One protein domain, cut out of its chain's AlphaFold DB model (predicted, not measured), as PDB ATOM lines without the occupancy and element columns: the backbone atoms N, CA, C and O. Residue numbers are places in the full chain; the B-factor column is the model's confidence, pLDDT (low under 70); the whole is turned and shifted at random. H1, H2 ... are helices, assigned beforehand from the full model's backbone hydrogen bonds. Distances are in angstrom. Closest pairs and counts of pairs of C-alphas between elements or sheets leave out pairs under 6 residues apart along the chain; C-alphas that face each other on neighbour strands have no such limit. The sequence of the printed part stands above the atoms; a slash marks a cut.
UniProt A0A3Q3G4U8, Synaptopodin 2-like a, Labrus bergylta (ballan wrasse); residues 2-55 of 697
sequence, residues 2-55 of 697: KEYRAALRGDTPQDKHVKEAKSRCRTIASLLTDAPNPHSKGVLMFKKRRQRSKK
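AT A GLANCE: This is residues 2 to 55 of the 697 residues of the protein "Synaptopodin 2-like a" of Labrus bergylta (ballan wrasse) (UniProt A0A3Q3G4U8). One long straight helix, H2, makes the shaft of an open L, and a second helix, H3, turns off across its far end as the shorter limb after a looped link. At the other end of the shaft the chain trails out through a short link to the tiny helix H1, so that residues 2 to 10 stick out as a loose tail. The printed part has 54 residues with three named helices, in the order H1, H2, H3, and no named strand; its class is all helix. It is extended, with a radius of gyration of the C-alphas of 17.0 A and spans of 51 by 24 by 17 A.

IN THESE COORDINATES: H2, residues 13 to 31, is the longest helix, 27.0 A from its first C-alpha at (15.979, 1.045, 1.771) to its last at (11.312, 7.453, -24.018). H3, residues 41 to 55, is 20.9 A long and ends with C-alpha 55 at (9.356, -14.854, -27.932). H1 is residues 4 to 7.

HOW THE PARTS SIT: H2 touches no helix. H2 and H3 are apart, but only just, with their closest C-alphas 8.0 A apart; a short link of 9 residues joins them. H1 and H2 are apart and joined by a tight link of 5 residues. H1 and H3 are apart. Every O i to N i+4 pair is within hydrogen-bond range in H2 and H3; H1 is too short for such a pair, and its one O i to N i+3 pair is not within range.

THE WHOLE: The C-alphas farthest apart are those of Lys 2 and His 39, at 52.6 A. The printed part has no cut, and neither link is long. Mean pLDDT of the printed part is 85.6; residues 2 to 11 are under 70.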
ATOM      1  N   LYS A   2      -5.828  -8.975  11.130       50.69
ATOM      2  CA  LYS A   2      -4.609  -9.472  10.443       50.69
ATOM      3  C   LYS A   2      -4.152  -8.592   9.262       50.69
ATOM      4  O   LYS A   2      -2.965  -8.543   8.964       50.69
ATOM      5  N   GLU A   3      -5.077  -7.864   8.645       51.72
ATOM      6  CA  GLU A   3      -4.883  -7.124   7.388       51.72
ATOM      7  C   GLU A   3      -4.057  -5.831   7.554       51.72
ATOM      8  O   GLU A   3      -3.067  -5.622   6.852       51.72
ATOM      9  N   TYR A   4      -4.351  -5.025   8.582       46.25
ATOM     10  CA  TYR A   4      -3.607  -3.795   8.901       46.25
ATOM     11  C   TYR A   4      -2.116  -4.023   9.222       46.25
ATOM     12  O   TYR A   4      -1.300  -3.113   9.074       46.25
ATOM     13  N   ARG A   5      -1.719  -5.246   9.609       49.56
ATOM     14  CA  ARG A   5      -0.309  -5.598   9.859       49.56
ATOM     15  C   ARG A   5       0.514  -5.842   8.588       49.56
ATOM     16  O   ARG A   5       1.738  -5.879   8.682       49.56
ATOM     17  N   ALA A   6      -0.107  -5.953   7.410       51.34
ATOM     18  CA  ALA A   6       0.621  -5.978   6.140       51.34
ATOM     19  C   ALA A   6       1.085  -4.570   5.716       51.34
ATOM     20  O   ALA A   6       2.229  -4.401   5.297       51.34
ATOM     21  N   ALA A   7       0.228  -3.557   5.895       49.84
ATOM     22  CA  ALA A   7       0.483  -2.173   5.482       49.84
ATOM     23  C   ALA A   7       1.605  -1.470   6.275       49.84
ATOM     24  O   ALA A   7       2.227  -0.540   5.770       49.84
ATOM     25  N   LEU A   8       1.893  -1.926   7.500       47.00
ATOM     26  CA  LEU A   8       2.923  -1.348   8.377       47.00
ATOM     27  C   LEU A   8       4.313  -1.997   8.240       47.00
ATOM     28  O   LEU A   8       5.229  -1.656   8.988       47.00
ATOM     29  N   ARG A   9       4.523  -2.891   7.262       54.22
ATOM     30  CA  ARG A   9       5.871  -3.333   6.874       54.22
ATOM     31  C   ARG A   9       6.535  -2.245   6.022       54.22
ATOM     32  O   ARG A   9       6.559  -2.340   4.799       54.22
ATOM     33  N   GLY A  10       7.027  -1.198   6.684       59.28
ATOM     34  CA  GLY A  10       7.623  -0.033   6.026       59.28
ATOM     35  C   GLY A  10       8.727  -0.411   5.033       59.28
ATOM     36  O   GLY A  10       9.589  -1.232   5.347       59.28
ATOM     37  N   ASP A  11       8.694   0.201   3.842       65.75
ATOM     38  CA  ASP A  11       9.633  -0.086   2.752       65.75
ATOM     39  C   ASP A  11      11.090  -0.037   3.230       65.75
ATOM     40  O   ASP A  11      11.582   1.015   3.667       65.75
ATOM     41  N   THR A  12      11.807  -1.153   3.074       80.44
ATOM     42  CA  THR A  12      13.246  -1.192   3.346       80.44
ATOM     43  C   THR A  12      13.982  -0.243   2.387       80.44
ATOM     44  O   THR A  12      13.484   0.045   1.291       80.44
ATOM     45  N   PRO A  13      15.189   0.255   2.721       80.38
ATOM     46  CA  PRO A  13      15.979   1.045   1.771       80.38
ATOM     47  C   PRO A  13      16.233   0.292   0.452       80.38
ATOM     48  O   PRO A  13      16.264   0.909  -0.612       80.38
ATOM     49  N   GLN A  14      16.322  -1.044   0.493       86.75
ATOM     50  CA  GLN A  14      16.403  -1.877  -0.705       86.75
ATOM     51  C   GLN A  14      15.111  -1.821  -1.533       86.75
ATOM     52  O   GLN A  14      15.184  -1.619  -2.743       86.75
ATOM     53  N   ASP A  15      13.934  -1.932  -0.909       89.44
ATOM     54  CA  ASP A  15      12.646  -1.826  -1.609       89.44
ATOM     55  C   ASP A  15      12.446  -0.444  -2.230       89.44
ATOM     56  O   ASP A  15      11.984  -0.350  -3.368       89.44
ATOM     57  N   LYS A  16      12.873   0.625  -1.545       91.44
ATOM     58  CA  LYS A  16      12.868   1.994  -2.087       91.44
ATOM     59  C   LYS A  16      13.726   2.091  -3.349       91.44
ATOM     60  O   LYS A  16      13.231   2.541  -4.380       91.44
ATOM     61  N   HIS A  17      14.961   1.581  -3.322       93.06
ATOM     62  CA  HIS A  17      15.820   1.535  -4.512       93.06
ATOM     63  C   HIS A  17      15.273   0.625  -5.624       93.06
ATOM     64  O   HIS A  17      15.415   0.951  -6.800       93.06
ATOM     65  N   VAL A  18      14.608  -0.489  -5.297       94.69
ATOM     66  CA  VAL A  18      13.970  -1.370  -6.293       94.69
ATOM     67  C   VAL A  18      12.740  -0.705  -6.922       94.69
ATOM     68  O   VAL A  18      12.566  -0.792  -8.138       94.69
ATOM     69  N   LYS A  19      11.903  -0.011  -6.140       94.62
ATOM     70  CA  LYS A  19      10.766   0.783  -6.637       94.62
ATOM     71  C   LYS A  19      11.248   1.937  -7.519       94.62
ATOM     72  O   LYS A  19      10.728   2.115  -8.619       94.62
ATOM     73  N   GLU A  20      12.286   2.653  -7.091       95.19
ATOM     74  CA  GLU A  20      12.921   3.720  -7.865       95.19
ATOM     75  C   GLU A  20      13.511   3.196  -9.184       95.19
ATOM     76  O   GLU A  20      13.211   3.738 -10.248       95.19
ATOM     77  N   ALA A  21      14.293   2.112  -9.149       95.94
ATOM     78  CA  ALA A  21      14.875   1.504 -10.344       95.94
ATOM     79  C   ALA A  21      13.795   1.013 -11.321       95.94
ATOM     80  O   ALA A  21      13.891   1.281 -12.518       95.94
ATOM     81  N   LYS A  22      12.727   0.370 -10.823       96.06
ATOM     82  CA  LYS A  22      11.548   0.010 -11.631       96.06
ATOM     83  C   LYS A  22      10.904   1.245 -12.268       96.06
ATOM     84  O   LYS A  22      10.540   1.189 -13.438       96.06
ATOM     85  N   SER A  23      10.806   2.361 -11.541       96.69
ATOM     86  CA  SER A  23      10.265   3.614 -12.079       96.69
ATOM     87  C   SER A  23      11.144   4.197 -13.187       96.69
ATOM     88  O   SER A  23      10.664   4.382 -14.302       96.69
ATOM     89  N   ARG A  24      12.450   4.367 -12.933       97.06
ATOM     90  CA  ARG A  24      13.427   4.859 -13.921       97.06
ATOM     91  C   ARG A  24      13.442   3.992 -15.191       97.06
ATOM     92  O   ARG A  24      13.489   4.524 -16.296       97.06
ATOM     93  N   CYS A  25      13.341   2.668 -15.052       94.88
ATOM     94  CA  CYS A  25      13.230   1.748 -16.188       94.88
ATOM     95  C   CYS A  25      11.944   1.943 -17.009       94.88
ATOM     96  O   CYS A  25      12.011   1.847 -18.231       94.88
ATOM     97  N   ARG A  26      10.794   2.246 -16.382       95.81
ATOM     98  CA  ARG A  26       9.553   2.582 -17.109       95.81
ATOM     99  C   ARG A  26       9.681   3.901 -17.869       95.81
ATOM    100  O   ARG A  26       9.338   3.937 -19.044       95.81
ATOM    101  N   THR A  27      10.245   4.940 -17.249       96.81
ATOM    102  CA  THR A  27      10.499   6.230 -17.916       96.81
ATOM    103  C   THR A  27      11.377   6.051 -19.155       96.81
ATOM    104  O   THR A  27      11.033   6.529 -20.230       96.81
ATOM    105  N   ILE A  28      12.474   5.294 -19.043       94.81
ATOM    106  CA  ILE A  28      13.359   5.000 -20.182       94.81
ATOM    107  C   ILE A  28      12.648   4.144 -21.249       94.81
ATOM    108  O   ILE A  28      12.910   4.322 -22.433       94.81
ATOM    109  N   ALA A  29      11.745   3.237 -20.865       93.88
ATOM    110  CA  ALA A  29      10.983   2.421 -21.813       93.88
ATOM    111  C   ALA A  29       9.957   3.235 -22.624       93.88
ATOM    112  O   ALA A  29       9.830   2.989 -23.822       93.88
ATOM    113  N   SER A  30       9.280   4.219 -22.017       94.81
ATOM    114  CA  SER A  30       8.440   5.190 -22.745       94.81
ATOM    115  C   SER A  30       9.300   6.055 -23.671       94.81
ATOM    116  O   SER A  30       9.092   6.031 -24.876       94.81
ATOM    117  N   LEU A  31      10.390   6.660 -23.182       95.88
ATOM    118  CA  LEU A  31      11.312   7.453 -24.018       95.88
ATOM    119  C   LEU A  31      11.968   6.674 -25.185       95.88
ATOM    120  O   LEU A  31      12.524   7.289 -26.092       95.88
ATOM    121  N   LEU A  32      11.934   5.336 -25.166       94.50
ATOM    122  CA  LEU A  32      12.383   4.447 -26.252       94.50
ATOM    123  C   LEU A  32      11.232   3.815 -27.061       94.50
ATOM    124  O   LEU A  32      11.496   3.067 -28.004       94.50
ATOM    125  N   THR A  33       9.983   4.102 -26.698       93.25
ATOM    126  CA  THR A  33       8.765   3.785 -27.458       93.25
ATOM    127  C   THR A  33       8.320   5.023 -28.235       93.25
ATOM    128  O   THR A  33       8.206   4.973 -29.455       93.25
ATOM    129  N   ASP A  34       8.220   6.153 -27.537       92.75
ATOM    130  CA  ASP A  34       7.698   7.445 -27.994       92.75
ATOM    131  C   ASP A  34       8.814   8.326 -28.605       92.75
ATOM    132  O   ASP A  34       8.810   9.555 -28.530       92.75
ATOM    133  N   ALA A  35       9.851   7.684 -29.149       90.75
ATOM    134  CA  ALA A  35      11.081   8.337 -29.573       90.75
ATOM    135  C   ALA A  35      10.927   9.011 -30.954       90.75
ATOM    136  O   ALA A  35      10.568   8.327 -31.914       90.75
ATOM    137  N   PRO A  36      11.339  10.285 -31.131       91.81
ATOM    138  CA  PRO A  36      11.189  11.013 -32.401       91.81
ATOM    139  C   PRO A  36      12.065  10.476 -33.549       91.81
ATOM    140  O   PRO A  36      11.972  10.951 -34.675       91.81
ATOM    141  N   ASN A  37      12.929   9.489 -33.285       90.75
ATOM    142  CA  ASN A  37      13.620   8.720 -34.315       90.75
ATOM    143  C   ASN A  37      13.438   7.209 -34.044       90.75
ATOM    144  O   ASN A  37      14.194   6.637 -33.239       90.75
ATOM    145  N   PRO A  38      12.481   6.543 -34.727       90.00
ATOM    146  CA  PRO A  38      12.159   5.132 -34.504       90.00
ATOM    147  C   PRO A  38      13.250   4.166 -34.998       90.00
ATOM    148  O   PRO A  38      13.240   2.989 -34.630       90.00
ATOM    149  N   HIS A  39      14.203   4.652 -35.801       92.44
ATOM    150  CA  HIS A  39      15.343   3.886 -36.311       92.44
ATOM    151  C   HIS A  39      16.639   4.139 -35.511       92.44
ATOM    152  O   HIS A  39      17.700   3.593 -35.820       92.44
ATOM    153  N   SER A  40      16.588   4.949 -34.448       95.62
ATOM    154  CA  SER A  40      17.759   5.194 -33.605       95.62
ATOM    155  C   SER A  40      18.238   3.903 -32.927       95.62
ATOM    156  O   SER A  40      17.451   3.054 -32.500       95.62
ATOM    157  N   LYS A  41      19.560   3.743 -32.780       95.81
ATOM    158  CA  LYS A  41      20.175   2.498 -32.275       95.81
ATOM    159  C   LYS A  41      19.656   2.066 -30.894       95.81
ATOM    160  O   LYS A  41      19.619   0.871 -30.611       95.81
ATOM    161  N   GLY A  42      19.258   3.016 -30.043       95.19
ATOM    162  CA  GLY A  42      18.626   2.729 -28.751       95.19
ATOM    163  C   GLY A  42      17.247   2.087 -28.910       95.19
ATOM    164  O   GLY A  42      16.998   1.026 -28.340       95.19
ATOM    165  N   VAL A  43      16.391   2.686 -29.744       96.94
ATOM    166  CA  VAL A  43      15.036   2.201 -30.049       96.94
ATOM    167  C   VAL A  43      15.083   0.851 -30.759       96.94
ATOM    168  O   VAL A  43      14.389  -0.073 -30.350       96.94
ATOM    169  N   LEU A  44      15.956   0.674 -31.756       95.94
ATOM    170  CA  LEU A  44      16.088  -0.602 -32.466       95.94
ATOM    171  C   LEU A  44      16.544  -1.735 -31.528       95.94
ATOM    172  O   LEU A  44      15.973  -2.826 -31.539       95.94
ATOM    173  N   MET A  45      17.509  -1.468 -30.639       96.44
ATOM    174  CA  MET A  45      17.919  -2.423 -29.600       96.44
ATOM    175  C   MET A  45      16.805  -2.700 -28.579       96.44
ATOM    176  O   MET A  45      16.701  -3.828 -28.092       96.44
ATOM    177  N   PHE A  46      15.960  -1.714 -28.264       95.88
ATOM    178  CA  PHE A  46      14.789  -1.886 -27.402       95.88
ATOM    179  C   PHE A  46      13.706  -2.740 -28.078       95.88
ATOM    180  O   PHE A  46      13.301  -3.745 -27.493       95.88
ATOM    181  N   LYS A  47      13.327  -2.445 -29.332       94.31
ATOM    182  CA  LYS A  47      12.410  -3.253 -30.163       94.31
ATOM    183  C   LYS A  47      12.894  -4.707 -30.252       94.31
ATOM    184  O   LYS A  47      12.168  -5.614 -29.847       94.31
ATOM    185  N   LYS A  48      14.162  -4.929 -30.628       95.50
ATOM    186  CA  LYS A  48      14.784  -6.265 -30.729       95.50
ATOM    187  C   LYS A  48      14.866  -6.991 -29.379       95.50
ATOM    188  O   LYS A  48      14.718  -8.214 -29.314       95.50
ATOM    189  N   ARG A  49      15.044  -6.267 -28.265       94.38
ATOM    190  CA  ARG A  49      14.983  -6.847 -26.911       94.38
ATOM    191  C   ARG A  49      13.551  -7.207 -26.500       94.38
ATOM    192  O   ARG A  49      13.378  -8.291 -25.951       94.38
ATOM    193  N   ARG A  50      12.558  -6.358 -26.796       93.38
ATOM    194  CA  ARG A  50      11.125  -6.564 -26.505       93.38
ATOM    195  C   ARG A  50      10.543  -7.730 -27.311       93.38
ATOM    196  O   ARG A  50       9.822  -8.549 -26.749       93.38
ATOM    197  N   GLN A  51      10.918  -7.859 -28.586       92.31
ATOM    198  CA  GLN A  51      10.612  -9.028 -29.423       92.31
ATOM    199  C   GLN A  51      11.223 -10.307 -28.836       92.31
ATOM    200  O   GLN A  51      10.512 -11.291 -28.647       92.31
ATOM    201  N   ARG A  52      12.519 -10.289 -28.479       94.56
ATOM    202  CA  ARG A  52      13.166 -11.445 -27.836       94.56
ATOM    203  C   ARG A  52      12.488 -11.826 -26.522       94.56
ATOM    204  O   ARG A  52      12.240 -13.008 -26.329       94.56
ATOM    205  N   SER A  53      12.145 -10.878 -25.644       91.19
ATOM    206  CA  SER A  53      11.370 -11.218 -24.444       91.19
ATOM    207  C   SER A  53      10.010 -11.806 -24.816       91.19
ATOM    208  O   SER A  53       9.739 -12.912 -24.379       91.19
ATOM    209  N   LYS A  54       9.223 -11.185 -25.710       90.00
ATOM    210  CA  LYS A  54       7.913 -11.726 -26.135       90.00
ATOM    211  C   LYS A  54       8.012 -13.157 -26.696       90.00
ATOM    212  O   LYS A  54       7.126 -13.959 -26.434       90.00
ATOM    213  N   LYS A  55       9.097 -13.497 -27.407       86.81
ATOM    214  CA  LYS A  55       9.356 -14.854 -27.932       86.81
ATOM    215  C   LYS A  55       9.781 -15.872 -26.860       86.81
ATOM    216  O   LYS A  55       9.510 -17.054 -27.031       86.81
TER     217      LYS A  55